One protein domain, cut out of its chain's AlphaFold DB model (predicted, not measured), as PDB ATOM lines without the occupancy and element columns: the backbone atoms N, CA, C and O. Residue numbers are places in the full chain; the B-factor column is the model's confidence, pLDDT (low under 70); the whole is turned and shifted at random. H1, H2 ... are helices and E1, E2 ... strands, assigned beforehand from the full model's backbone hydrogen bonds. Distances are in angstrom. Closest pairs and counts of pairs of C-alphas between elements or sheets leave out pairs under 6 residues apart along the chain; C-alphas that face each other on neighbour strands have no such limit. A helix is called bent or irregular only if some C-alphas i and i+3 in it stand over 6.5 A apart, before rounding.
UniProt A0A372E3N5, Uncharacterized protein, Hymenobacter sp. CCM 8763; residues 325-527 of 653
ATOM      1  N   ASP A 325     201.176 332.634 181.315       91.31
ATOM      2  CA  ASP A 325     201.931 333.615 182.113       91.31
ATOM      3  C   ASP A 325     202.017 333.175 183.579       91.31
ATOM      4  O   ASP A 325     200.989 332.912 184.214       91.31
ATOM      5  N   ILE A 326     203.230 333.065 184.133       91.75
ATOM      6  CA  ILE A 326     203.415 332.725 185.549       91.75
ATOM      7  C   ILE A 326     203.143 333.965 186.403       91.75
ATOM      8  O   ILE A 326     203.903 334.935 186.429       91.75
ATOM      9  N   ARG A 327     202.080 333.908 187.204       90.94
ATOM     10  CA  ARG A 327     201.632 335.041 188.008       90.94
ATOM     11  C   ARG A 327     202.699 335.440 189.026       90.94
ATOM     12  O   ARG A 327     203.083 334.651 189.885       90.94
ATOM     13  N   CYS A 328     203.106 336.711 188.987       91.25
ATOM     14  CA  CYS A 328     204.069 337.291 189.932       91.25
ATOM     15  C   CYS A 328     205.394 336.502 190.009       91.25
ATOM     16  O   CYS A 328     206.006 336.457 191.080       91.25
ATOM     17  N   SER A 329     205.840 335.903 188.897       93.31
ATOM     18  CA  SER A 329     206.964 334.955 188.840       93.31
ATOM     19  C   SER A 329     208.175 335.347 189.682       93.31
ATOM     20  O   SER A 329     208.617 334.558 190.503       93.31
ATOM     21  N   GLN A 330     208.680 336.577 189.564       93.88
ATOM     22  CA  GLN A 330     209.877 337.027 190.282       93.88
ATOM     23  C   GLN A 330     209.729 336.895 191.805       93.88
ATOM     24  O   GLN A 330     210.675 336.521 192.493       93.88
ATOM     25  N   PHE A 331     208.538 337.165 192.340       97.12
ATOM     26  CA  PHE A 331     208.265 337.054 193.772       97.12
ATOM     27  C   PHE A 331     207.944 335.612 194.182       97.12
ATOM     28  O   PHE A 331     208.291 335.207 195.290       97.12
ATOM     29  N   VAL A 332     207.343 334.815 193.290       97.19
ATOM     30  CA  VAL A 332     207.177 333.368 193.495       97.19
ATOM     31  C   VAL A 332     208.550 332.694 193.582       97.19
ATOM     32  O   VAL A 332     208.841 332.008 194.559       97.19
ATOM     33  N   LEU A 333     209.435 332.977 192.625       97.56
ATOM     34  CA  LEU A 333     210.822 332.522 192.604       97.56
ATOM     35  C   LEU A 333     211.592 333.004 193.836       97.56
ATOM     36  O   LEU A 333     212.346 332.230 194.424       97.56
ATOM     37  N   ALA A 334     211.365 334.244 194.281       98.00
ATOM     38  CA  ALA A 334     211.944 334.733 195.526       98.00
ATOM     39  C   ALA A 334     211.495 333.893 196.721       98.00
ATOM     40  O   ALA A 334     212.348 333.500 197.509       98.00
ATOM     41  N   SER A 335     210.203 333.558 196.826       98.31
ATOM     42  CA  SER A 335     209.709 332.679 197.894       98.31
ATOM     43  C   SER A 335     210.433 331.335 197.926       98.31
ATOM     44  O   SER A 335     210.665 330.796 199.005       98.31
ATOM     45  N   TYR A 336     210.873 330.825 196.769       98.50
ATOM     46  CA  TYR A 336     211.651 329.594 196.726       98.50
ATOM     47  C   TYR A 336     213.064 329.753 197.269       98.50
ATOM     48  O   TYR A 336     213.527 328.868 197.981       98.50
ATOM     49  N   LEU A 337     213.720 330.889 197.015       98.38
ATOM     50  CA  LEU A 337     215.031 331.176 197.608       98.38
ATOM     51  C   LEU A 337     214.971 331.205 199.145       98.38
ATOM     52  O   LEU A 337     215.938 330.815 199.795       98.38
ATOM     53  N   PHE A 338     213.849 331.654 199.718       98.25
ATOM     54  CA  PHE A 338     213.618 331.659 201.166       98.25
ATOM     55  C   PHE A 338     213.291 330.263 201.719       98.25
ATOM     56  O   PHE A 338     213.846 329.858 202.738       98.25
ATOM     57  N   GLU A 339     212.372 329.539 201.081       98.19
ATOM     58  CA  GLU A 339     211.750 328.336 201.655       98.19
ATOM     59  C   GLU A 339     212.406 327.019 201.218       98.19
ATOM     60  O   GLU A 339     212.427 326.065 201.994       98.19
ATOM     61  N   TYR A 340     212.996 326.973 200.020       98.50
ATOM     62  CA  TYR A 340     213.573 325.771 199.402       98.50
ATOM     63  C   TYR A 340     215.054 325.984 199.014       98.50
ATOM     64  O   TYR A 340     215.428 325.833 197.843       98.50
ATOM     65  N   PRO A 341     215.937 326.355 199.967       98.44
ATOM     66  CA  PRO A 341     217.308 326.754 199.653       98.44
ATOM     67  C   PRO A 341     218.118 325.635 198.984       98.44
ATOM     68  O   PRO A 341     218.882 325.908 198.063       98.44
ATOM     69  N   GLU A 342     217.936 324.364 199.355       98.50
ATOM     70  CA  GLU A 342     218.697 323.268 198.735       98.50
ATOM     71  C   GLU A 342     218.303 323.019 197.276       98.50
ATOM     72  O   GLU A 342     219.161 322.768 196.426       98.50
ATOM     73  N   GLN A 343     217.011 323.106 196.965       98.56
ATOM     74  CA  GLN A 343     216.485 322.999 195.607       98.56
ATOM     75  C   GLN A 343     217.045 324.134 194.744       98.56
ATOM     76  O   GLN A 343     217.624 323.891 193.681       98.56
ATOM     77  N   CYS A 344     216.957 325.370 195.241       98.44
ATOM     78  CA  CYS A 344     217.495 326.540 194.558       98.44
ATOM     79  C   CYS A 344     219.016 326.462 194.389       98.44
ATOM     80  O   CYS A 344     219.513 326.782 193.312       98.44
ATOM     81  N   PHE A 345     219.761 325.982 195.388       98.50
ATOM     82  CA  PHE A 345     221.211 325.803 195.291       98.50
ATOM     83  C   PHE A 345     221.588 324.876 194.129       98.50
ATOM     84  O   PHE A 345     222.456 325.224 193.324       98.50
ATOM     85  N   ARG A 346     220.909 323.724 193.992       97.81
ATOM     86  CA  ARG A 346     221.154 322.779 192.886       97.81
ATOM     87  C   ARG A 346     220.907 323.417 191.521       97.81
ATOM     88  O   ARG A 346     221.715 323.239 190.615       97.81
ATOM     89  N   LEU A 347     219.815 324.170 191.378       96.19
ATOM     90  CA  LEU A 347     219.481 324.848 190.123       96.19
ATOM     91  C   LEU A 347     220.505 325.943 189.795       96.19
ATOM     92  O   LEU A 347     221.079 325.958 188.709       96.19
ATOM     93  N   LEU A 348     220.800 326.815 190.758       95.69
ATOM     94  CA  LEU A 348     221.642 327.997 190.562       95.69
ATOM     95  C   LEU A 348     223.119 327.666 190.310       95.69
ATOM     96  O   LEU A 348     223.813 328.430 189.639       95.69
ATOM     97  N   THR A 349     223.611 326.535 190.819       94.75
ATOM     98  CA  THR A 349     225.015 326.119 190.652       94.75
ATOM     99  C   THR A 349     225.256 325.259 189.412       94.75
ATOM    100  O   THR A 349     226.400 325.122 188.978       94.75
ATOM    101  N   LYS A 350     224.197 324.743 188.775       89.50
ATOM    102  CA  LYS A 350     224.277 323.827 187.626       89.50
ATOM    103  C   LYS A 350     225.065 324.378 186.436       89.50
ATOM    104  O   LYS A 350     225.768 323.627 185.765       89.50
ATOM    105  N   SER A 351     224.949 325.678 186.161       82.25
ATOM    106  CA  SER A 351     225.633 326.332 185.037       82.25
ATOM    107  C   SER A 351     227.039 326.841 185.376       82.25
ATOM    108  O   SER A 351     227.779 327.221 184.469       82.25
ATOM    109  N   GLY A 352     227.401 326.906 186.664       84.69
ATOM    110  CA  GLY A 352     228.624 327.567 187.131       84.69
ATOM    111  C   GLY A 352     228.643 329.090 186.917       84.69
ATOM    112  O   GLY A 352     229.702 329.706 187.017       84.69
ATOM    113  N   ALA A 353     227.499 329.720 186.609       80.25
ATOM    114  CA  ALA A 353     227.419 331.159 186.330       80.25
ATOM    115  C   ALA A 353     227.637 332.051 187.568       80.25
ATOM    116  O   ALA A 353     227.936 333.244 187.434       80.25
ATOM    117  N   ILE A 354     227.454 331.494 188.767       84.81
ATOM    118  CA  ILE A 354     227.785 332.114 190.051       84.81
ATOM    119  C   ILE A 354     228.567 331.093 190.867       84.81
ATOM    120  O   ILE A 354     228.251 329.903 190.861       84.81
ATOM    121  N   ASP A 355     229.586 331.579 191.570       90.69
ATOM    122  CA  ASP A 355     230.344 330.781 192.520       90.69
ATOM    123  C   ASP A 355     229.428 330.153 193.589       90.69
ATOM    124  O   ASP A 355     228.553 330.811 194.158       90.69
ATOM    125  N   SER A 356     229.645 328.869 193.877       95.69
ATOM    126  CA  SER A 356     228.778 328.104 194.780       95.69
ATOM    127  C   SER A 356     228.806 328.635 196.213       95.69
ATOM    128  O   SER A 356     227.769 328.617 196.872       95.69
ATOM    129  N   ALA A 357     229.940 329.158 196.697       94.31
ATOM    130  CA  ALA A 357     230.004 329.748 198.035       94.31
ATOM    131  C   ALA A 357     229.176 331.040 198.111       94.31
ATOM    132  O   ALA A 357     228.491 331.278 199.102       94.31
ATOM    133  N   THR A 358     229.163 331.829 197.033       91.62
ATOM    134  CA  THR A 358     228.294 333.012 196.925       91.62
ATOM    135  C   THR A 358     226.815 332.631 196.930       91.62
ATOM    136  O   THR A 358     226.036 333.245 197.655       91.62
ATOM    137  N   VAL A 359     226.415 331.620 196.149       95.12
ATOM    138  CA  VAL A 359     225.021 331.138 196.138       95.12
ATOM    139  C   VAL A 359     224.615 330.651 197.530       95.12
ATOM    140  O   VAL A 359     223.558 331.038 198.020       95.12
ATOM    141  N   ARG A 360     225.473 329.857 198.184       97.50
ATOM    142  CA  ARG A 360     225.230 329.330 199.533       97.50
ATOM    143  C   ARG A 360     225.041 330.448 200.554       97.50
ATOM    144  O   ARG A 360     224.023 330.460 201.227       97.50
ATOM    145  N   TYR A 361     225.956 331.420 200.585       95.31
ATOM    146  CA  TYR A 361     225.852 332.589 201.461       95.31
ATOM    147  C   TYR A 361     224.496 333.292 201.321       95.31
ATOM    148  O   TYR A 361     223.823 333.527 202.316       95.31
ATOM    149  N   VAL A 362     224.066 333.597 200.090       95.44
ATOM    150  CA  VAL A 362     222.797 334.311 199.886       95.44
ATOM    151  C   VAL A 362     221.601 333.473 200.342       95.44
ATOM    152  O   VAL A 362     220.701 334.004 200.988       95.44
ATOM    153  N   LEU A 363     221.576 332.178 200.023       97.94
ATOM    154  CA  LEU A 363     220.474 331.294 200.408       97.94
ATOM    155  C   LEU A 363     220.406 331.075 201.923       97.94
ATOM    156  O   LEU A 363     219.310 331.081 202.474       97.94
ATOM    157  N   ASP A 364     221.547 330.943 202.598       97.69
ATOM    158  CA  ASP A 364     221.605 330.779 204.052       97.69
ATOM    159  C   ASP A 364     221.105 332.046 204.775       97.69
ATOM    160  O   ASP A 364     220.332 331.946 205.730       97.69
ATOM    161  N   GLU A 365     221.465 333.240 204.285       96.75
ATOM    162  CA  GLU A 365     220.960 334.525 204.797       96.75
ATOM    163  C   GLU A 365     219.437 334.650 204.623       96.75
ATOM    164  O   GLU A 365     218.711 334.967 205.571       96.75
ATOM    165  N   LEU A 366     218.927 334.348 203.422       97.81
ATOM    166  CA  LEU A 366     217.489 334.376 203.137       97.81
ATOM    167  C   LEU A 366     216.734 333.359 204.002       97.81
ATOM    168  O   LEU A 366     215.732 333.707 204.630       97.81
ATOM    169  N   HIS A 367     217.222 332.122 204.090       98.25
ATOM    170  CA  HIS A 367     216.570 331.072 204.866       98.25
ATOM    171  C   HIS A 367     216.581 331.375 206.369       98.25
ATOM    172  O   HIS A 367     215.570 331.186 207.047       98.25
ATOM    173  N   THR A 368     217.677 331.927 206.895       98.25
ATOM    174  CA  THR A 368     217.756 332.369 208.297       98.25
ATOM    175  C   THR A 368     216.690 333.423 208.599       98.25
ATOM    176  O   THR A 368     215.975 333.313 209.597       98.25
ATOM    177  N   ALA A 369     216.510 334.401 207.707       97.69
ATOM    178  CA  ALA A 369     215.456 335.402 207.842       97.69
ATOM    179  C   ALA A 369     214.046 334.789 207.765       97.69
ATOM    180  O   ALA A 369     213.180 335.144 208.566       97.69
ATOM    181  N   TYR A 370     213.823 333.834 206.856       98.12
ATOM    182  CA  TYR A 370     212.561 333.093 206.746       98.12
ATOM    183  C   TYR A 370     212.201 332.345 208.038       98.12
ATOM    184  O   TYR A 370     211.036 332.333 208.439       98.12
ATOM    185  N   GLN A 371     213.180 331.751 208.724       98.06
ATOM    186  CA  GLN A 371     212.952 331.085 210.011       98.06
ATOM    187  C   GLN A 371     212.690 332.088 211.146       98.06
ATOM    188  O   GLN A 371     211.870 331.827 212.029       98.06
ATOM    189  N   ALA A 372     213.326 333.260 211.109       97.69
ATOM    190  CA  ALA A 372     213.231 334.261 212.168       97.69
ATOM    191  C   ALA A 372     211.954 335.125 212.122       97.69
ATOM    192  O   ALA A 372     211.432 335.473 213.180       97.69
ATOM    193  N   ASP A 373     211.435 335.467 210.936       97.62
ATOM    194  CA  ASP A 373     210.309 336.404 210.779       97.62
ATOM    195  C   ASP A 373     209.063 335.724 210.177       97.62
ATOM    196  O   ASP A 373     209.037 335.304 209.018       97.62
ATOM    197  N   GLU A 374     207.984 335.661 210.962       98.00
ATOM    198  CA  GLU A 374     206.687 335.125 210.530       98.00
ATOM    199  C   GLU A 374     206.107 335.871 209.324       98.00
ATOM    200  O   GLU A 374     205.478 335.258 208.462       98.00
ATOM    201  N   LYS A 375     206.381 337.172 209.191       97.81
ATOM    202  CA  LYS A 375     205.894 337.965 208.060       97.81
ATOM    203  C   LYS A 375     206.585 337.607 206.745       97.81
ATOM    204  O   LYS A 375     205.974 337.743 205.687       97.81
ATOM    205  N   ILE A 376     207.819 337.095 206.790       98.00
ATOM    206  CA  ILE A 376     208.504 336.558 205.601       98.00
ATOM    207  C   ILE A 376     207.856 335.234 205.174       98.00
ATOM    208  O   ILE A 376     207.645 335.004 203.981       98.00
ATOM    209  N   ARG A 377     207.461 334.381 206.126       98.06
ATOM    210  CA  ARG A 377     206.690 333.160 205.823       98.06
ATOM    211  C   ARG A 377     205.314 333.486 205.250       98.06
ATOM    212  O   ARG A 377     204.879 332.849 204.287       98.06
ATOM    213  N   GLN A 378     204.663 334.516 205.791       97.69
ATOM    214  CA  GLN A 378     203.403 335.023 205.261       97.69
ATOM    215  C   GLN A 378     203.569 335.543 203.828       97.69
ATOM    216  O   GLN A 378     202.788 335.154 202.966       97.69
ATOM    217  N   PHE A 379     204.626 336.309 203.532       97.75
ATOM    218  CA  PHE A 379     204.965 336.719 202.161       97.75
ATOM    219  C   PHE A 379     205.078 335.519 201.207       97.75
ATOM    220  O   PHE A 379     204.461 335.517 200.141       97.75
ATOM    221  N   CYS A 380     205.835 334.488 201.599       97.69
ATOM    222  CA  CYS A 380     206.025 333.287 200.782       97.69
ATOM    223  C   CYS A 380     204.696 332.566 200.505       97.69
ATOM    224  O   CYS A 380     204.474 332.052 199.409       97.69
ATOM    225  N   THR A 381     203.784 332.579 201.476       96.69
ATOM    226  CA  THR A 381     202.437 332.018 201.330       96.69
ATOM    227  C   THR A 381     201.557 332.887 200.429       96.69
ATOM    228  O   THR A 381     200.911 332.377 199.509       96.69
ATOM    229  N   ASP A 382     201.547 334.201 200.648       95.88
ATOM    230  CA  ASP A 382     200.711 335.155 199.920       95.88
ATOM    231  C   ASP A 382     201.056 335.198 198.437       95.88
ATOM    232  O   ASP A 382     200.152 335.176 197.608       95.88
ATOM    233  N   VAL A 383     202.338 335.190 198.072       95.88
ATOM    234  CA  VAL A 383     202.721 335.252 196.656       95.88
ATOM    235  C   VAL A 383     202.296 334.009 195.867       95.88
ATOM    236  O   VAL A 383     201.996 334.099 194.676       95.88
ATOM    237  N   ARG A 384     202.219 332.848 196.524       93.50
ATOM    238  CA  ARG A 384     201.777 331.600 195.886       93.50
ATOM    239  C   ARG A 384     200.259 331.481 195.827       93.50
ATOM    240  O   ARG A 384     199.725 330.929 194.872       93.50
ATOM    241  N   THR A 385     199.557 332.010 196.824       93.25
ATOM    242  CA  THR A 385     198.109 331.798 196.977       93.25
ATOM    243  C   THR A 385     197.261 332.967 196.474       93.25
ATOM    244  O   THR A 385     196.150 332.749 195.996       93.25
ATOM    245  N   LYS A 386     197.783 334.196 196.489       92.62
ATOM    246  CA  LYS A 386     197.063 335.431 196.139       92.62
ATOM    247  C   LYS A 386     197.683 336.122 194.921       92.62
ATOM    248  O   LYS A 386     198.821 335.853 194.538       92.62
ATOM    249  N   ASP A 387     196.947 337.058 194.318       92.69
ATOM    250  CA  ASP A 387     197.579 338.088 193.486       92.69
ATOM    251  C   ASP A 387     198.274 339.083 194.425       92.69
ATOM    252  O   ASP A 387     197.624 339.921 195.050       92.69
ATOM    253  N   LEU A 388     199.598 338.954 194.556       96.00
ATOM    254  CA  LEU A 388     200.405 339.745 195.488       96.00
ATOM    255  C   LEU A 388     200.205 341.255 195.300       96.00
ATOM    256  O   LEU A 388     200.163 342.004 196.278       96.00
ATOM    257  N   TYR A 389     200.085 341.712 194.052       96.06
ATOM    258  CA  TYR A 389     199.981 343.133 193.738       96.06
ATOM    259  C   TYR A 389     198.604 343.677 194.100       96.06
ATOM    260  O   TYR A 389     198.518 344.727 194.734       96.06
ATOM    261  N   ALA A 390     197.542 342.947 193.750       95.69
ATOM    262  CA  ALA A 390     196.180 343.319 194.121       95.69
ATOM    263  C   ALA A 390     195.994 343.282 195.644       95.69
ATOM    264  O   ALA A 390     195.487 344.239 196.220       95.69
ATOM    265  N   HIS A 391     196.509 342.238 196.302       96.31
ATOM    266  CA  HIS A 391     196.482 342.119 197.757       96.31
ATOM    267  C   HIS A 391     197.197 343.287 198.446       96.31
ATOM    268  O   HIS A 391     196.697 343.845 199.416       96.31
ATOM    269  N   THR A 392     198.359 343.688 197.928       96.69
ATOM    270  CA  THR A 392     199.120 344.823 198.470       96.69
ATOM    271  C   THR A 392     198.382 346.140 198.264       96.69
ATOM    272  O   THR A 392     198.358 346.968 199.172       96.69
ATOM    273  N   ALA A 393     197.770 346.334 197.093       97.06
ATOM    274  CA  ALA A 393     196.977 347.521 196.813       97.06
ATOM    275  C   ALA A 393     195.781 347.631 197.766       97.06
ATOM    276  O   ALA A 393     195.592 348.674 198.380       97.06
ATOM    277  N   GLU A 394     195.044 346.540 197.966       97.44
ATOM    278  CA  GLU A 394     193.925 346.480 198.907       97.44
ATOM    279  C   GLU A 394     194.376 346.746 200.350       97.44
ATOM    280  O   GLU A 394     193.851 347.639 201.014       97.44
ATOM    281  N   ALA A 395     195.399 346.028 200.823       97.00
ATOM    282  CA  ALA A 395     195.865 346.113 202.206       97.00
ATOM    283  C   ALA A 395     196.436 347.492 202.581       97.00
ATOM    284  O   ALA A 395     196.430 347.862 203.755       97.00
ATOM    285  N   LEU A 396     196.938 348.249 201.599       96.62
ATOM    286  CA  LEU A 396     197.504 349.586 201.794       96.62
ATOM    287  C   LEU A 396     196.587 350.719 201.307       96.62
ATOM    288  O   LEU A 396     196.971 351.883 201.409       96.62
ATOM    289  N   GLY A 397     195.396 350.408 200.785       97.06
ATOM    290  CA  GLY A 397     194.475 351.403 200.230       97.06
ATOM    291  C   GLY A 397     195.027 352.147 199.008       97.06
ATOM    292  O   GLY A 397     194.781 353.343 198.854       97.06
ATOM    293  N   LEU A 398     195.810 351.471 198.160       96.31
ATOM    294  CA  LEU A 398     196.306 352.028 196.898       96.31
ATOM    295  C   LEU A 398     195.208 352.009 195.828       96.31
ATOM    296  O   LEU A 398     194.330 351.148 195.833       96.31
ATOM    297  N   ALA A 399     195.285 352.945 194.883       95.50
ATOM    298  CA  ALA A 399     194.252 353.130 193.868       95.50
ATOM    299  C   ALA A 399     194.159 351.957 192.883       95.50
ATOM    300  O   ALA A 399     193.083 351.673 192.359       95.50
ATOM    301  N   SER A 400     195.278 351.284 192.604       96.00
ATOM    302  CA  SER A 400     195.314 350.227 191.601       96.00
ATOM    303  C   SER A 400     196.297 349.102 191.922       96.00
ATOM    304  O   SER A 400     197.299 349.267 192.619       96.00
ATOM    305  N   ARG A 401     196.056 347.943 191.295       94.31
ATOM    306  CA  ARG A 401     197.003 346.820 191.251       94.31
ATOM    307  C   ARG A 401     198.378 347.243 190.718       94.31
ATOM    308  O   ARG A 401     199.394 346.719 191.167       94.31
ATOM    309  N   LYS A 402     198.416 348.172 189.755       92.50
ATOM    310  CA  LYS A 402     199.662 348.696 189.185       92.50
ATOM    311  C   LYS A 402     200.491 349.414 190.248       92.50
ATOM    312  O   LYS A 402     201.678 349.134 190.351       92.50
ATOM    313  N   ASP A 403     199.862 350.229 191.091       93.62
ATOM    314  CA  ASP A 403     200.555 350.912 192.190       93.62
ATOM    315  C   ASP A 403     201.150 349.902 193.181       93.62
ATOM    316  O   ASP A 403     202.297 350.040 193.605       93.62
ATOM    317  N   GLY A 404     200.406 348.830 193.489       96.00
ATOM    318  CA  GLY A 404     200.914 347.710 194.286       96.00
ATOM    319  C   GLY A 404     202.135 347.034 193.649       96.00
ATOM    320  O   GLY A 404     203.112 346.740 194.338       96.00
ATOM    321  N   LYS A 405     202.120 346.827 192.326       94.81
ATOM    322  CA  LYS A 405     203.258 346.284 191.568       94.81
ATOM    323  C   LYS A 405     204.472 347.216 191.623       94.81
ATOM    324  O   LYS A 405     205.564 346.762 191.961       94.81
ATOM    325  N   ASP A 406     204.294 348.497 191.326       90.69
ATOM    326  CA  ASP A 406     205.384 349.478 191.278       90.69
ATOM    327  C   ASP A 406     206.057 349.633 192.654       90.69
ATOM    328  O   ASP A 406     207.289 349.684 192.750       90.69
ATOM    329  N   LEU A 407     205.263 349.591 193.731       94.88
ATOM    330  CA  LEU A 407     205.746 349.574 195.113       94.88
ATOM    331  C   LEU A 407     206.683 348.385 195.375       94.88
ATOM    332  O   LEU A 407     207.780 348.561 195.912       94.88
ATOM    333  N   TRP A 408     206.274 347.183 194.964       96.31
ATOM    334  CA  TRP A 408     207.055 345.957 195.122       96.31
ATOM    335  C   TRP A 408     208.358 345.979 194.332       96.31
ATOM    336  O   TRP A 408     209.413 345.683 194.894       96.31
ATOM    337  N   PHE A 409     208.315 346.353 193.049       92.44
ATOM    338  CA  PHE A 409     209.522 346.409 192.223       92.44
ATOM    339  C   PHE A 409     210.511 347.461 192.735       92.44
ATOM    340  O   PHE A 409     211.708 347.182 192.811       92.44
ATOM    341  N   GLY A 410     210.025 348.633 193.153       88.94
ATOM    342  CA  GLY A 410     210.873 349.661 193.753       88.94
ATOM    343  C   GLY A 410     211.486 349.217 195.083       88.94
ATOM    344  O   GLY A 410     212.671 349.424 195.323       88.94
ATOM    345  N   ALA A 411     210.712 348.581 195.961       94.00
ATOM    346  CA  ALA A 411     211.185 348.213 197.292       94.00
ATOM    347  C   ALA A 411     212.080 346.964 197.311       94.00
ATOM    348  O   ALA A 411     213.112 346.967 197.976       94.00
ATOM    349  N   PHE A 412     211.699 345.897 196.610       95.06
ATOM    350  CA  PHE A 412     212.357 344.593 196.725       95.06
ATOM    351  C   PHE A 412     213.721 344.543 196.028       95.06
ATOM    352  O   PHE A 412     214.638 343.882 196.514       95.06
ATOM    353  N   PHE A 413     213.864 345.246 194.901       92.00
ATOM    354  CA  PHE A 413     215.081 345.234 194.079       92.00
ATOM    355  C   PHE A 413     216.057 346.377 194.381       92.00
ATOM    356  O   PHE A 413     217.115 346.452 193.760       92.00
ATOM    357  N   SER A 414     215.728 347.262 195.321       89.56
ATOM    358  CA  SER A 414     216.574 348.400 195.689       89.56
ATOM    359  C   SER A 414     217.470 348.095 196.886       89.56
ATOM    360  O   SER A 414     217.103 347.333 197.790       89.56
ATOM    361  N   ALA A 415     218.646 348.719 196.923       89.75
ATOM    362  CA  ALA A 415     219.606 348.557 198.009       89.75
ATOM    363  C   ALA A 415     219.126 349.209 199.320       89.75
ATOM    364  O   ALA A 415     218.142 349.954 199.374       89.75
ATOM    365  N   THR A 416     219.827 348.934 200.417       89.50
ATOM    366  CA  THR A 416     219.604 349.630 201.695       89.50
ATOM    367  C   THR A 416     219.743 351.145 201.508       89.50
ATOM    368  O   THR A 416     220.719 351.620 200.933       89.50
ATOM    369  N   GLY A 417     218.753 351.910 201.978       87.44
ATOM    370  CA  GLY A 417     218.698 353.367 201.823       87.44
ATOM    371  C   GLY A 417     218.053 353.861 200.520       87.44
ATOM    372  O   GLY A 417     217.725 355.044 200.432       87.44
ATOM    373  N   GLU A 418     217.808 352.984 199.545       88.25
ATOM    374  CA  GLU A 418     217.059 353.287 198.322       88.25
ATOM    375  C   GLU A 418     215.563 352.943 198.489       88.25
ATOM    376  O   GLU A 418     215.186 352.057 199.260       88.25
ATOM    377  N   CYS A 419     214.691 353.673 197.779       92.00
ATOM    378  CA  CYS A 419     213.230 353.482 197.780       92.00
ATOM    379  C   CYS A 419     212.588 353.394 199.185       92.00
ATOM    380  O   CYS A 419     211.584 352.707 199.378       92.00
ATOM    381  N   ASN A 420     213.125 354.132 200.168       93.50
ATOM    382  CA  ASN A 420     212.695 354.067 201.574       93.50
ATOM    383  C   ASN A 420     211.192 354.309 201.775       93.50
ATOM    384  O   ASN A 420     210.602 353.719 202.675       93.50
ATOM    385  N   SER A 421     210.564 355.153 200.946       95.06
ATOM    386  CA  SER A 421     209.113 355.382 201.000       95.06
ATOM    387  C   SER A 421     208.328 354.097 200.715       95.06
ATOM    388  O   SER A 421     207.471 353.715 201.509       95.06
ATOM    389  N   ALA A 422     208.679 353.381 199.641       94.06
ATOM    390  CA  ALA A 422     208.044 352.113 199.289       94.06
ATOM    391  C   ALA A 422     208.321 351.037 200.353       94.06
ATOM    392  O   ALA A 422     207.404 350.350 200.799       94.06
ATOM    393  N   LYS A 423     209.566 350.958 200.854       96.19
ATOM    394  CA  LYS A 423     209.931 350.024 201.934       96.19
ATOM    395  C   LYS A 423     209.152 350.283 203.224       96.19
ATOM    396  O   LYS A 423     208.656 349.346 203.842       96.19
ATOM    397  N   LYS A 424     208.992 351.552 203.608       96.56
ATOM    398  CA  LYS A 424     208.216 351.955 204.789       96.56
ATOM    399  C   LYS A 424     206.744 351.553 204.672       96.56
ATOM    400  O   LYS A 424     206.166 351.159 205.678       96.56
ATOM    401  N   GLN A 425     206.162 351.639 203.476       96.81
ATOM    402  CA  GLN A 425     204.771 351.247 203.228       96.81
ATOM    403  C   GLN A 425     204.563 349.728 203.278       96.81
ATOM    404  O   GLN A 425     203.550 349.279 203.799       96.81
ATOM    405  N   LEU A 426     205.523 348.933 202.795       96.44
ATOM    406  CA  LEU A 426     205.430 347.465 202.789       96.44
ATOM    407  C   LEU A 426     205.805 346.800 204.123       96.44
ATOM    408  O   LEU A 426     205.322 345.709 204.421       96.44
ATOM    409  N   ARG A 427     206.657 347.433 204.939       95.38
ATOM    410  CA  ARG A 427     207.152 346.868 206.210       95.38
ATOM    411  C   ARG A 427     206.041 346.423 207.186       95.38
ATOM    412  O   ARG A 427     206.214 345.381 207.821       95.38
ATOM    413  N   PRO A 428     204.896 347.124 207.326       95.88
ATOM    414  CA  PRO A 428     203.774 346.638 208.126       95.88
ATOM    415  C   PRO A 428     203.260 345.260 207.694       95.88
ATOM    416  O   PRO A 428     202.917 344.465 208.569       95.88
ATOM    417  N   LEU A 429     203.267 344.958 206.392       95.69
ATOM    418  CA  LEU A 429     202.795 343.685 205.847       95.69
ATOM    419  C   LEU A 429     203.855 342.584 205.969       95.69
ATOM    420  O   LEU A 429     203.551 341.502 206.458       95.69
ATOM    421  N   TYR A 430     205.106 342.878 205.596       95.25
ATOM    422  CA  TYR A 430     206.120 341.835 205.360       95.25
ATOM    423  C   TYR A 430     207.404 341.956 206.197       95.25
ATOM    424  O   TYR A 430     208.410 341.327 205.886       95.25
ATOM    425  N   GLY A 431     207.380 342.744 207.276       91.69
ATOM    426  CA  GLY A 431     208.426 342.721 208.304       91.69
ATOM    427  C   GLY A 431     209.811 343.099 207.778       91.69
ATOM    428  O   GLY A 431     209.952 344.077 207.037       91.69
ATOM    429  N   SER A 432     210.835 342.337 208.172       94.88
ATOM    430  CA  SER A 432     212.233 342.595 207.798       94.88
ATOM    431  C   SER A 432     212.604 342.112 206.392       94.88
ATOM    432  O   SER A 432     213.765 342.239 206.006       94.88
ATOM    433  N   LEU A 433     211.648 341.599 205.598       96.56
ATOM    434  CA  LEU A 433     211.877 341.106 204.231       96.56
ATOM    435  C   LEU A 433     212.748 342.063 203.403       96.56
ATOM    436  O   LEU A 433     213.740 341.665 202.799       96.56
ATOM    437  N   LEU A 434     212.373 343.343 203.404       95.94
ATOM    438  CA  LEU A 434     212.987 344.379 202.570       95.94
ATOM    439  C   LEU A 434     214.325 344.891 203.113       95.94
ATOM    440  O   LEU A 434     215.082 345.532 202.379       95.94
ATOM    441  N   ASP A 435     214.608 344.616 204.386       94.94
ATOM    442  CA  ASP A 435     215.903 344.905 204.993       94.94
ATOM    443  C   ASP A 435     216.918 343.857 204.530       94.94
ATOM    444  O   ASP A 435     217.990 344.212 204.045       94.94
ATOM    445  N   VAL A 436     216.530 342.579 204.561       95.94
ATOM    446  CA  VAL A 436     217.366 341.462 204.097       95.94
ATOM    447  C   VAL A 436     217.641 341.571 202.598       95.94
ATOM    448  O   VAL A 436     218.797 341.562 202.174       95.94
ATOM    449  N   THR A 437     216.608 341.765 201.770       94.94
ATOM    450  CA  THR A 437     216.825 341.922 200.321       94.94
ATOM    451  C   THR A 437     217.582 343.207 199.993       94.94
ATOM    452  O   THR A 437     218.434 343.208 199.107       94.94
ATOM    453  N   GLY A 438     217.352 344.289 200.745       93.50
ATOM    454  CA  GLY A 438     218.092 345.540 200.607       93.50
ATOM    455  C   GLY A 438     219.585 345.411 200.913       93.50
ATOM    456  O   GLY A 438     220.397 346.058 200.250       93.50
ATOM    457  N   GLN A 439     219.965 344.580 201.885       93.06
ATOM    458  CA  GLN A 439     221.366 344.272 202.190       93.06
ATOM    459  C   GLN A 439     222.004 343.419 201.091       93.06
ATOM    460  O   GLN A 439     223.106 343.720 200.639       93.06
ATOM    461  N   LEU A 440     221.287 342.407 200.600       91.94
ATOM    462  CA  LEU A 440     221.763 341.540 199.517       91.94
ATOM    463  C   LEU A 440     221.887 342.260 198.169       91.94
ATOM    464  O   LEU A 440     222.665 341.818 197.328       91.94
ATOM    465  N   ASN A 441     221.145 343.356 197.982       90.50
ATOM    466  CA  ASN A 441     221.231 344.242 196.820       90.50
ATOM    467  C   ASN A 441     222.278 345.367 196.979       90.50
ATOM    468  O   ASN A 441     222.539 346.114 196.032       90.50
ATOM    469  N   ALA A 442     222.852 345.545 198.173       84.31
ATOM    470  CA  ALA A 442     223.796 346.624 198.439       84.31
ATOM    471  C   ALA A 442     225.176 346.344 197.809       84.31
ATOM    472  O   ALA A 442     225.616 345.198 197.736       84.31
ATOM    473  N   PRO A 443     225.910 347.376 197.351       71.69
ATOM    474  CA  PRO A 443     227.301 347.208 196.941       71.69
ATOM    475  C   PRO A 443     228.160 346.681 198.098       71.69
ATOM    476  O   PRO A 443     227.893 346.970 199.263       71.69
ATOM    477  N   LEU A 444     229.219 345.935 197.773       61.50
ATOM    478  CA  LEU A 444     230.214 345.537 198.768       61.50
ATOM    479  C   LEU A 444     230.862 346.756 199.415       61.50
ATOM    480  O   LEU A 444     231.326 347.660 198.718       61.50
ATOM    481  N   GLU A 445     230.990 346.737 200.739       52.69
ATOM    482  CA  GLU A 445     231.920 347.628 201.423       52.69
ATOM    483  C   GLU A 445     233.350 347.289 200.983       52.69
ATOM    484  O   GLU A 445     233.964 346.327 201.438       52.69
ATOM    485  N   GLY A 446     233.881 348.069 200.041       52.03
ATOM    486  CA  GLY A 446     235.274 347.961 199.619       52.03
ATOM    487  C   GLY A 446     235.500 348.422 198.191       52.03
ATOM    488  O   GLY A 446     235.390 347.610 197.293       52.03
ATOM    489  N   LYS A 447     235.841 349.710 198.010       45.72
ATOM    490  CA  LYS A 447     236.494 350.415 196.866       45.72
ATOM    491  C   LYS A 447     236.176 350.036 195.397       45.72
ATOM    492  O   LYS A 447     236.666 350.718 194.499       45.72
ATOM    493  N   GLY A 448     235.355 349.037 195.115       54.31
ATOM    494  CA  GLY A 448     234.885 348.626 193.802       54.31
ATOM    495  C   GLY A 448     233.460 349.115 193.588       54.31
ATOM    496  O   GLY A 448     232.628 349.081 194.487       54.31
ATOM    497  N   LYS A 449     233.169 349.582 192.376       52.28
ATOM    498  CA  LYS A 449     231.835 350.044 191.962       52.28
ATOM    499  C   LYS A 449     230.847 348.896 191.697       52.28
ATOM    500  O   LYS A 449     229.780 349.139 191.138       52.28
ATOM    501  N   GLU A 450     231.196 347.654 192.026       56.62
ATOM    502  CA  GLU A 450     230.339 346.507 191.742       56.62
ATOM    503  C   GLU A 450     229.196 346.438 192.760       56.62
ATOM    504  O   GLU A 450     229.363 346.037 193.913       56.62
ATOM    505  N   LYS A 451     228.007 346.860 192.315       58.50
ATOM    506  CA  LYS A 451     226.754 346.607 193.025       58.50
ATOM    507  C   LYS A 451     226.518 345.096 193.070       58.50
ATOM    508  O   LYS A 451     226.464 344.455 192.017       58.50
ATOM    509  N   ARG A 452     226.346 344.520 194.265       66.00
ATOM    510  CA  ARG A 452     225.852 343.148 194.395       66.00
ATOM    511  C   ARG A 452     224.353 343.185 194.144       66.00
ATOM    512  O   ARG A 452     223.575 343.256 195.070       66.00
ATOM    513  N   ASN A 453     223.921 343.162 192.890       80.06
ATOM    514  CA  ASN A 453     222.503 342.975 192.572       80.06
ATOM    515  C   ASN A 453     222.162 341.477 192.665       80.06
ATOM    516  O   ASN A 453     221.795 340.862 191.661       80.06
ATOM    517  N   TYR A 454     222.367 340.858 193.838       87.88
ATOM    518  CA  TYR A 454     222.230 339.408 193.966       87.88
ATOM    519  C   TYR A 454     220.790 338.952 193.773       87.88
ATOM    520  O   TYR A 454     220.589 337.989 193.038       87.88
ATOM    521  N   MET A 455     219.797 339.652 194.337       92.75
ATOM    522  CA  MET A 455     218.403 339.222 194.194       92.75
ATOM    523  C   MET A 455     217.956 339.205 192.725       92.75
ATOM    524  O   MET A 455     217.573 338.130 192.265       92.75
ATOM    525  N   PRO A 456     218.074 340.299 191.936       88.62
ATOM    526  CA  PRO A 456     217.765 340.239 190.507       88.62
ATOM    527  C   PRO A 456     218.517 339.121 189.777       88.62
ATOM    528  O   PRO A 456     217.915 338.370 189.016       88.62
ATOM    529  N   ARG A 457     219.825 338.976 190.026       86.31
ATOM    530  CA  ARG A 457     220.661 338.009 189.306       86.31
ATOM    531  C   ARG A 457     220.278 336.559 189.609       86.31
ATOM    532  O   ARG A 457     220.230 335.747 188.691       86.31
ATOM    533  N   LEU A 458     220.027 336.224 190.874       92.12
ATOM    534  CA  LEU A 458     219.647 334.867 191.272       92.12
ATOM    535  C   LEU A 458     218.260 334.508 190.747       92.12
ATOM    536  O   LEU A 458     218.087 333.411 190.229       92.12
ATOM    537  N   LEU A 459     217.299 335.432 190.810       93.94
ATOM    538  CA  LEU A 459     215.961 335.193 190.267       93.94
ATOM    539  C   LEU A 459     215.997 334.954 188.758       93.94
ATOM    540  O   LEU A 459     215.385 334.002 188.292       93.94
ATOM    541  N   GLN A 460     216.786 335.734 188.016       87.88
ATOM    542  CA  GLN A 460     216.968 335.524 186.578       87.88
ATOM    543  C   GLN A 460     217.599 334.174 186.242       87.88
ATOM    544  O   GLN A 460     217.209 333.537 185.268       87.88
ATOM    545  N   LEU A 461     218.577 333.721 187.028       88.19
ATOM    546  CA  LEU A 461     219.182 332.406 186.815       88.19
ATOM    547  C   LEU A 461     218.219 331.273 187.166       88.19
ATOM    548  O   LEU A 461     218.170 330.280 186.446       88.19
ATOM    549  N   LEU A 462     217.445 331.423 188.241       94.06
ATOM    550  CA  LEU A 462     216.440 330.439 188.626       94.06
ATOM    551  C   LEU A 462     215.343 330.333 187.557       94.06
ATOM    552  O   LEU A 462     215.009 329.233 187.120       94.06
ATOM    553  N   GLU A 463     214.853 331.476 187.077       92.75
ATOM    554  CA  GLU A 463     213.924 331.580 185.951       92.75
ATOM    555  C   GLU A 463     214.502 330.929 184.691       92.75
ATOM    556  O   GLU A 463     213.836 330.118 184.059       92.75
ATOM    557  N   GLN A 464     215.762 331.213 184.349       87.25
ATOM    558  CA  GLN A 464     216.432 330.622 183.192       87.25
ATOM    559  C   GLN A 464     216.495 329.090 183.283       87.25
ATOM    560  O   GLN A 464     216.236 328.406 182.291       87.25
ATOM    561  N   GLU A 465     216.853 328.535 184.441       90.12
ATOM    562  CA  GLU A 465     216.945 327.082 184.609       90.12
ATOM    563  C   GLU A 465     215.576 326.404 184.510       90.12
ATOM    564  O   GLU A 465     215.477 325.346 183.887       90.12
ATOM    565  N   LEU A 466     214.519 327.021 185.044       93.69
ATOM    566  CA  LEU A 466     213.157 326.487 184.963       93.69
ATOM    567  C   LEU A 466     212.561 326.664 183.555       93.69
ATOM    568  O   LEU A 466     212.144 325.691 182.927       93.69
ATOM    569  N   MET A 467     212.577 327.881 183.017       90.62
ATOM    570  CA  MET A 467     211.912 328.224 181.756       90.62
ATOM    571  C   MET A 467     212.703 327.766 180.528       90.62
ATOM    572  O   MET A 467     212.157 327.133 179.629       90.62
ATOM    573  N   ILE A 468     214.006 328.040 180.460       85.06
ATOM    574  CA  ILE A 468     214.813 327.684 179.281       85.06
ATOM    575  C   ILE A 468     215.369 326.264 179.429       85.06
ATOM    576  O   ILE A 468     215.237 325.424 178.530       85.06
ATOM    577  N   GLY A 469     215.997 325.990 180.574       81.81
ATOM    578  CA  GLY A 469     216.613 324.696 180.862       81.81
ATOM    579  C   GLY A 469     215.592 323.564 180.986       81.81
ATOM    580  O   GLY A 469     215.822 322.475 180.456       81.81
ATOM    581  N   GLY A 470     214.472 323.825 181.659       90.38
ATOM    582  CA  GLY A 470     213.380 322.878 181.859       90.38
ATOM    583  C   GLY A 470     212.369 322.897 180.718       90.38
ATOM    584  O   GLY A 470     212.320 321.957 179.921       90.38
ATOM    585  N   LEU A 471     211.564 323.958 180.647       91.94
ATOM    586  CA  LEU A 471     210.375 324.027 179.796       91.94
ATOM    587  C   LEU A 471     210.712 324.043 178.298       91.94
ATOM    588  O   LEU A 471     210.326 323.119 177.582       91.94
ATOM    589  N   ALA A 472     211.478 325.028 177.818       87.38
ATOM    590  CA  ALA A 472     211.776 325.172 176.387       87.38
ATOM    591  C   ALA A 472     212.474 323.934 175.812       87.38
ATOM    592  O   ALA A 472     212.101 323.431 174.756       87.38
ATOM    593  N   THR A 473     213.472 323.409 176.526       86.62
ATOM    594  CA  THR A 473     214.240 322.240 176.073       86.62
ATOM    595  C   THR A 473     213.374 320.980 175.942       86.62
ATOM    596  O   THR A 473     213.688 320.111 175.127       86.62
ATOM    597  N   ARG A 474     212.303 320.850 176.737       94.69
ATOM    598  CA  ARG A 474     211.337 319.747 176.626       94.69
ATOM    599  C   ARG A 474     210.314 320.001 175.528       94.69
ATOM    600  O   ARG A 474     210.093 319.098 174.732       94.69
ATOM    601  N   LEU A 475     209.767 321.213 175.437       91.12
ATOM    602  CA  LEU A 475     208.836 321.584 174.368       91.12
ATOM    603  C   LEU A 475     209.440 321.345 172.982       91.12
ATOM    604  O   LEU A 475     208.817 320.678 172.168       91.12
ATOM    605  N   LEU A 476     210.701 321.733 172.764       87.06
ATOM    606  CA  LEU A 476     211.430 321.484 171.507       87.06
ATOM    607  C   LEU A 476     211.579 320.003 171.124       87.06
ATOM    608  O   LEU A 476     211.997 319.701 170.012       87.06
ATOM    609  N   LYS A 477     211.334 319.070 172.048       91.00
ATOM    610  CA  LYS A 477     211.366 317.624 171.775       91.00
ATOM    611  C   LYS A 477     209.978 317.036 171.545       91.00
ATOM    612  O   LYS A 477     209.888 315.884 171.137       91.00
ATOM    613  N   LEU A 478     208.933 317.774 171.906       93.56
ATOM    614  CA  LEU A 478     207.551 317.302 171.947       93.56
ATOM    615  C   LEU A 478     206.676 317.965 170.883       93.56
ATOM    616  O   LEU A 478     205.610 317.442 170.579       93.56
ATOM    617  N   THR A 479     207.106 319.098 170.328       90.31
ATOM    618  CA  THR A 479     206.389 319.802 169.267       90.31
ATOM    619  C   THR A 479     207.353 320.459 168.284       90.31
ATOM    620  O   THR A 479     208.404 320.967 168.682       90.31
ATOM    621  N   ASP A 480     206.962 320.466 167.009       85.94
ATOM    622  CA  ASP A 480     207.611 321.229 165.936       85.94
ATOM    623  C   ASP A 480     206.953 322.608 165.735       85.94
ATOM    624  O   ASP A 480     207.468 323.450 164.996       85.94
ATOM    625  N   THR A 481     205.819 322.860 166.399       83.56
ATOM    626  CA  THR A 481     205.109 324.136 166.316       83.56
ATOM    627  C   THR A 481     205.948 325.257 166.945       83.56
ATOM    628  O   THR A 481     206.447 325.110 168.069       83.56
ATOM    629  N   PRO A 482     206.084 326.415 166.270       78.94
ATOM    630  CA  PRO A 482     206.778 327.568 166.822       78.94
ATOM    631  C   PRO A 482     206.173 328.054 168.146       78.94
ATOM    632  O   PRO A 482     204.962 328.201 168.302       78.94
ATOM    633  N   PHE A 483     207.045 328.377 169.092       82.81
ATOM    634  CA  PHE A 483     206.688 329.036 170.346       82.81
ATOM    635  C   PHE A 483     207.805 329.987 170.756       82.81
ATOM    636  O   PHE A 483     208.971 329.765 170.412       82.81
ATOM    637  N   PHE A 484     207.474 331.010 171.533       77.31
ATOM    638  CA  PHE A 484     208.471 331.897 172.120       77.31
ATOM    639  C   PHE A 484     208.233 332.098 173.609       77.31
ATOM    640  O   PHE A 484     207.126 331.941 174.120       77.31
ATOM    641  N   LEU A 485     209.321 332.427 174.301       79.19
ATOM    642  CA  LEU A 485     209.310 332.767 175.711       79.19
ATOM    643  C   LEU A 485     209.558 334.261 175.874       79.19
ATOM    644  O   LEU A 485     210.500 334.801 175.287       79.19
ATOM    645  N   VAL A 486     208.762 334.905 176.718       74.69
ATOM    646  CA  VAL A 486     209.046 336.254 177.209       74.69
ATOM    647  C   VAL A 486     209.120 336.169 178.719       74.69
ATOM    648  O   VAL A 486     208.088 336.123 179.378       74.69
ATOM    649  N   HIS A 487     210.344 336.145 179.250       80.88
ATOM    650  CA  HIS A 487     210.581 335.941 180.679       80.88
ATOM    651  C   HIS A 487     209.890 334.657 181.180       80.88
ATOM    652  O   HIS A 487     210.234 333.542 180.781       80.88
ATOM    653  N   ASP A 488     208.873 334.858 182.000       84.50
ATOM    654  CA  ASP A 488     208.047 333.921 182.728       84.50
ATOM    655  C   ASP A 488     206.777 333.509 181.976       84.50
ATOM    656  O   ASP A 488     205.909 332.846 182.546       84.50
ATOM    657  N   SER A 489     206.685 333.866 180.694       87.44
ATOM    658  CA  SER A 489     205.559 333.534 179.828       87.44
ATOM    659  C   SER A 489     205.962 332.721 178.600       87.44
ATOM    660  O   SER A 489     207.079 332.844 178.087       87.44
ATOM    661  N   VAL A 490     205.031 331.898 178.116       89.38
ATOM    662  CA  VAL A 490     205.116 331.139 176.861       89.38
ATOM    663  C   VAL A 490     203.978 331.571 175.959       89.38
ATOM    664  O   VAL A 490     202.843 331.651 176.419       89.38
ATOM    665  N   GLN A 491     204.267 331.803 174.682       87.12
ATOM    666  CA  GLN A 491     203.266 332.168 173.682       87.12
ATOM    667  C   GLN A 491     203.357 331.236 172.472       87.12
ATOM    668  O   GLN A 491     204.454 330.971 171.967       87.12
ATOM    669  N   SER A 492     202.209 330.696 172.057       87.38
ATOM    670  CA  SER A 492     202.053 329.787 170.913       87.38
ATOM    671  C   SER A 492     200.558 329.570 170.612       87.38
ATOM    672  O   SER A 492     199.714 330.343 171.067       87.38
ATOM    673  N   ASP A 493     200.217 328.532 169.851       86.56
ATOM    674  CA  ASP A 493     198.839 328.072 169.695       86.56
ATOM    675  C   ASP A 493     198.308 327.367 170.962       86.56
ATOM    676  O   ASP A 493     199.035 327.101 171.924       86.56
ATOM    677  N   GLU A 494     197.011 327.057 170.975       90.44
ATOM    678  CA  GLU A 494     196.356 326.441 172.132       90.44
ATOM    679  C   GLU A 494     196.970 325.086 172.514       90.44
ATOM    680  O   GLU A 494     197.135 324.781 173.699       90.44
ATOM    681  N   GLN A 495     197.303 324.262 171.517       92.75
ATOM    682  CA  GLN A 495     197.797 322.907 171.735       92.75
ATOM    683  C   GLN A 495     199.167 322.941 172.415       92.75
ATOM    684  O   GLN A 495     199.387 322.239 173.406       92.75
ATOM    685  N   VAL A 496     200.070 323.791 171.926       92.06
ATOM    686  CA  VAL A 496     201.396 323.979 172.516       92.06
ATOM    687  C   VAL A 496     201.298 324.615 173.894       92.06
ATOM    688  O   VAL A 496     202.062 324.235 174.777       92.06
ATOM    689  N   ILE A 497     200.362 325.535 174.129       94.00
ATOM    690  CA  ILE A 497     200.185 326.148 175.450       94.00
ATOM    691  C   ILE A 497     199.658 325.151 176.489       94.00
ATOM    692  O   ILE A 497     200.141 325.140 177.625       94.00
ATOM    693  N   ARG A 498     198.742 324.255 176.111       94.88
ATOM    694  CA  ARG A 498     198.318 323.148 176.986       94.88
ATOM    695  C   ARG A 498     199.492 322.224 177.310       94.88
ATOM    696  O   ARG A 498     199.742 321.950 178.483       94.88
ATOM    697  N   LEU A 499     200.263 321.841 176.289       95.94
ATOM    698  CA  LEU A 499     201.482 321.048 176.456       95.94
ATOM    699  C   LEU A 499     202.514 321.762 177.346       95.94
ATOM    700  O   LEU A 499     203.143 321.136 178.195       95.94
ATOM    701  N   ALA A 500     202.671 323.079 177.202       95.50
ATOM    702  CA  ALA A 500     203.559 323.884 178.031       95.50
ATOM    703  C   ALA A 500     203.146 323.844 179.505       95.50
ATOM    704  O   ALA A 500     204.020 323.707 180.358       95.50
ATOM    705  N   GLY A 501     201.846 323.888 179.809       96.44
ATOM    706  CA  GLY A 501     201.337 323.714 181.171       96.44
ATOM    707  C   GLY A 501     201.729 322.364 181.779       96.44
ATOM    708  O   GLY A 501     202.260 322.317 182.887       96.44
ATOM    709  N   GLU A 502     201.549 321.269 181.035       97.25
ATOM    710  CA  GLU A 502     201.925 319.918 181.479       97.25
ATOM    711  C   GLU A 502     203.436 319.781 181.705       97.25
ATOM    712  O   GLU A 502     203.886 319.274 182.736       97.25
ATOM    713  N   VAL A 503     204.235 320.273 180.755       97.38
ATOM    714  CA  VAL A 503     205.696 320.266 180.857       97.38
ATOM    715  C   VAL A 503     206.156 321.116 182.037       97.38
ATOM    716  O   VAL A 503     207.074 320.712 182.748       97.38
ATOM    717  N   LEU A 504     205.527 322.267 182.282       96.31
ATOM    718  CA  LEU A 504     205.877 323.142 183.394       96.31
ATOM    719  C   LEU A 504     205.620 322.453 184.741       96.31
ATOM    720  O   LEU A 504     206.504 322.473 185.595       96.31
ATOM    721  N   VAL A 505     204.495 321.749 184.902       97.19
ATOM    722  CA  VAL A 505     204.227 320.929 186.101       97.19
ATOM    723  C   VAL A 505     205.347 319.912 186.337       97.19
ATOM    724  O   VAL A 505     205.849 319.796 187.456       97.19
ATOM    725  N   GLN A 506     205.793 319.215 185.289       97.81
ATOM    726  CA  GLN A 506     206.897 318.256 185.400       97.81
ATOM    727  C   GLN A 506     208.230 318.932 185.738       97.81
ATOM    728  O   GLN A 506     208.996 318.405 186.535       97.81
ATOM    729  N   VAL A 507     208.520 320.097 185.154       96.62
ATOM    730  CA  VAL A 507     209.753 320.854 185.428       96.62
ATOM    731  C   VAL A 507     209.837 321.253 186.899       96.62
ATOM    732  O   VAL A 507     210.896 321.101 187.505       96.62
ATOM    733  N   TYR A 508     208.735 321.730 187.479       97.56
ATOM    734  CA  TYR A 508     208.671 322.072 188.901       97.56
ATOM    735  C   TYR A 508     208.769 320.829 189.793       97.56
ATOM    736  O   TYR A 508     209.527 320.838 190.762       97.56
ATOM    737  N   ALA A 509     208.091 319.737 189.425       97.75
ATOM    738  CA  ALA A 509     208.190 318.466 190.141       97.75
ATOM    739  C   ALA A 509     209.628 317.912 190.147       97.75
ATOM    740  O   ALA A 509     210.132 317.526 191.198       97.75
ATOM    741  N   ASP A 510     210.328 317.943 189.010       97.62
ATOM    742  CA  ASP A 510     211.721 317.489 188.902       97.62
ATOM    743  C   ASP A 510     212.699 318.391 189.670       97.62
ATOM    744  O   ASP A 510     213.761 317.946 190.112       97.62
ATOM    745  N   ALA A 511     212.350 319.669 189.827       97.31
ATOM    746  CA  ALA A 511     213.078 320.609 190.668       97.31
ATOM    747  C   ALA A 511     212.782 320.433 192.168       97.31
ATOM    748  O   ALA A 511     213.480 321.046 192.981       97.31
ATOM    749  N   ASP A 512     211.803 319.595 192.530       98.06
ATOM    750  CA  ASP A 512     211.270 319.451 193.889       98.06
ATOM    751  C   ASP A 512     210.753 320.794 194.447       98.06
ATOM    752  O   ASP A 512     210.948 321.142 195.609       98.06
ATOM    753  N   LEU A 513     210.125 321.591 193.574       97.31
ATOM    754  CA  LEU A 513     209.529 322.885 193.898       97.31
ATOM    755  C   LEU A 513     208.008 322.830 193.710       97.31
ATOM    756  O   LEU A 513     207.522 322.195 192.770       97.31
ATOM    757  N   PRO A 514     207.224 323.530 194.548       96.75
ATOM    758  CA  PRO A 514     205.784 323.607 194.349       96.75
ATOM    759  C   PRO A 514     205.478 324.401 193.077       96.75
ATOM    760  O   PRO A 514     206.099 325.432 192.817       96.75
ATOM    761  N   MET A 515     204.497 323.932 192.306       95.44
ATOM    762  CA  MET A 515     204.116 324.550 191.036       95.44
ATOM    763  C   MET A 515     203.738 326.024 191.218       95.44
ATOM    764  O   MET A 515     202.907 326.363 192.065       95.44
ATOM    765  N   ALA A 516     204.341 326.895 190.410       93.81
ATOM    766  CA  ALA A 516     203.998 328.309 190.403       93.81
ATOM    767  C   ALA A 516     202.588 328.526 189.818       93.81
ATOM    768  O   ALA A 516     202.222 327.859 188.846       93.81
ATOM    769  N   PRO A 517     201.790 329.460 190.368       92.56
ATOM    770  CA  PRO A 517     200.497 329.803 189.788       92.56
ATOM    771  C   PRO A 517     200.693 330.429 188.404       92.56
ATOM    772  O   PRO A 517     201.527 331.319 188.238       92.56
ATOM    773  N   TYR A 518     199.906 330.003 187.421       93.19
ATOM    774  CA  TYR A 518     199.939 330.550 186.068       93.19
ATOM    775  C   TYR A 518     198.528 330.745 185.518       93.19
ATOM    776  O   TYR A 518     197.589 330.065 185.936       93.19
ATOM    777  N   ASN A 519     198.402 331.665 184.568       91.31
ATOM    778  CA  ASN A 519     197.184 331.897 183.805       91.31
ATOM    779  C   ASN A 519     197.402 331.473 182.356       91.31
ATOM    780  O   ASN A 519     198.519 331.559 181.849       91.31
ATOM    781  N   ILE A 520     196.329 331.041 181.692       89.44
ATOM    782  CA  ILE A 520     196.288 330.915 180.236       89.44
ATOM    783  C   ILE A 520     195.311 331.964 179.721       89.44
ATOM    784  O   ILE A 520     194.138 331.956 180.092       89.44
ATOM    785  N   GLU A 521     195.801 332.861 178.877       86.62
ATOM    786  CA  GLU A 521     195.043 333.971 178.311       86.62
ATOM    787  C   GLU A 521     195.051 333.876 176.783       86.62
ATOM    788  O   GLU A 521     196.067 333.549 176.167       86.62
ATOM    789  N   THR A 522     193.912 334.165 176.157       79.94
ATOM    790  CA  THR A 522     193.836 334.371 174.706       79.94
ATOM    791  C   THR A 522     194.227 335.808 174.384       79.94
ATOM    792  O   THR A 522     193.658 336.715 174.991       79.94
ATOM    793  N   MET A 523     195.102 336.057 173.408       68.44
ATOM    794  CA  MET A 523     195.566 337.422 173.072       68.44
ATOM    795  C   MET A 523     194.520 338.297 172.348       68.44
ATOM    796  O   MET A 523     194.820 339.368 171.826       68.44
ATOM    797  N   ASP A 524     193.270 337.853 172.318       58.31
ATOM    798  CA  ASP A 524     192.362 338.128 171.219       58.31
ATOM    799  C   ASP A 524     191.172 339.034 171.554       58.31
ATOM    800  O   ASP A 524     190.463 339.429 170.634       58.31
ATOM    801  N   ALA A 525     190.893 339.354 172.819       46.97
ATOM    802  CA  ALA A 525     189.706 340.160 173.131       46.97
ATOM    803  C   ALA A 525     189.813 341.589 172.560       46.97
ATOM    804  O   ALA A 525     188.867 342.062 171.937       46.97
ATOM    805  N   ASP A 526     190.993 342.204 172.652       46.22
ATOM    806  CA  ASP A 526     191.262 343.520 172.058       46.22
ATOM    807  C   ASP A 526     192.003 343.391 170.714       46.22
ATOM    808  O   ASP A 526     191.712 344.107 169.759       46.22
ATOM    809  N   GLY A 527     192.894 342.398 170.583       47.41
ATOM    810  CA  GLY A 527     193.685 342.168 169.369       47.41
ATOM    811  C   GLY A 527     192.862 341.743 168.150       47.41
ATOM    812  O   GLY A 527     193.177 342.171 167.041       47.41
TER     813      GLY A 527
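This is residues 325 to 527 of the 653 residues of an uncharacterized protein of Hymenobacter sp. CCM 8763 (UniProt A0A372E3N5). Two lobes are joined by one long helix, H9: in the larger lobe H1 to H8 pack mostly crosswise, with H1 deep inside, and the smaller lobe sets H10 and the little hairpin of E1 and E2 beside the later part of H9. H9 packs with residues 455 to 463 on H1 and with residues 466 to 475 on H10, while E3 runs near E2 and pairs at residues 518 to 519 with the first printed residues, 325 to 326. The printed part has 203 residues, with named elements in the order H1 to H9, E1, E2, H10, E3, H11; the sheet is E1 - E2, antiparallel. The class is mostly helix, and the whole is compact, with a radius of gyration of the C-alphas of 17.7 A and spans of 50 by 43 by 31 A.

Find C-alpha 329 at (206.964, 334.955, 188.840); here H1 begins, and it runs to residue 339, 15.2 A away. H2 follows at residues 341 to 349, then H3 at 356 to 372, 24.1 A long, and H4 at 374 to 385, 16.4 A. Read on to H5 at residues 388 to 396, H6 at 401 to 412, 16.5 A, H7 at 420 to 430 and H8 at 433 to 440. Look next for C-alpha 454 at (222.230, 339.408, 193.966), where H9 begins; it ends at residue 478, 34.5 A away. E1 holds residues 484 to 486, E2 489 to 492, and H10 494 to 510, 24.4 A. E3 covers residues 518 to 522, 13.5 A, and H11 residues 524 to 527, ending at C-alpha 527 at (193.685, 342.168, 169.369). H7 and H9 are only just irregular: C-alphas 425 and 428 are 6.8 A apart, and C-alphas 469 and 472 are 6.6 A apart.

Start at H1, whose centre is 4.5 A from the mean of the C-alphas. It touches H3 about perpendicular, at 81 degrees, closest at the C-alphas of Phe 338 and His 367, 4.8 A. It touches H4 at a steep tilt of 42 degrees, opposite ways, closest at the C-alphas of Ser 335 and Cys 380, 4.7 A. H2 and H3 form a helical hairpin at a shallow tilt of 22 degrees, with the C-alphas of Pro 341 and Leu 363 closest at 5.6 A. H3 touches H8 with residues 362 to 369 alone, closest at the C-alphas of Leu 366 and Val 436, 7.2 A. H5 touches H6, closest at the C-alphas of Ala 390 and Arg 401, 4.6 A; H6 touches H7, closest at those of Ala 411 and Lys 423, 5.1 A. Now go to H9: it touches H1, closest at the C-alphas of Leu 333 and Leu 459, 6.2 A, and H10 at a steep tilt of 58 degrees, closest at those of Gly 470 and Val 507, 5.5 A. In the hairpin of E1 and E2, N 484 and O 491 are 3.1 A apart and N 491 and O 484 2.9 A, within hydrogen-bond range. The closest C-alphas of E2 and H10 are those of Gln 491 and Ile 497, 7.0 A. E3 pairs with no named strand; it and H11 meet only through their link. Every O i to N i+4 pair is within hydrogen-bond range in H1, H2, H3, H5, H6, H8 and H10, against 7 of 8 in H4, 5 of 7 in H7 and 18 of 21 in H9; H11 is too short for such a pair.

The two C-alphas farthest apart are those of Lys 447 and Gln 495, 53.7 A. The printed part has no cut. The link from H8 to H9, residues 441 to 453, is long, and its C-alphas lie 14 to 30 A from the mean of all C-alphas. Mean pLDDT of the printed part is 90.4; look for values under 70 at residues 444 to 452 and 523 to 527.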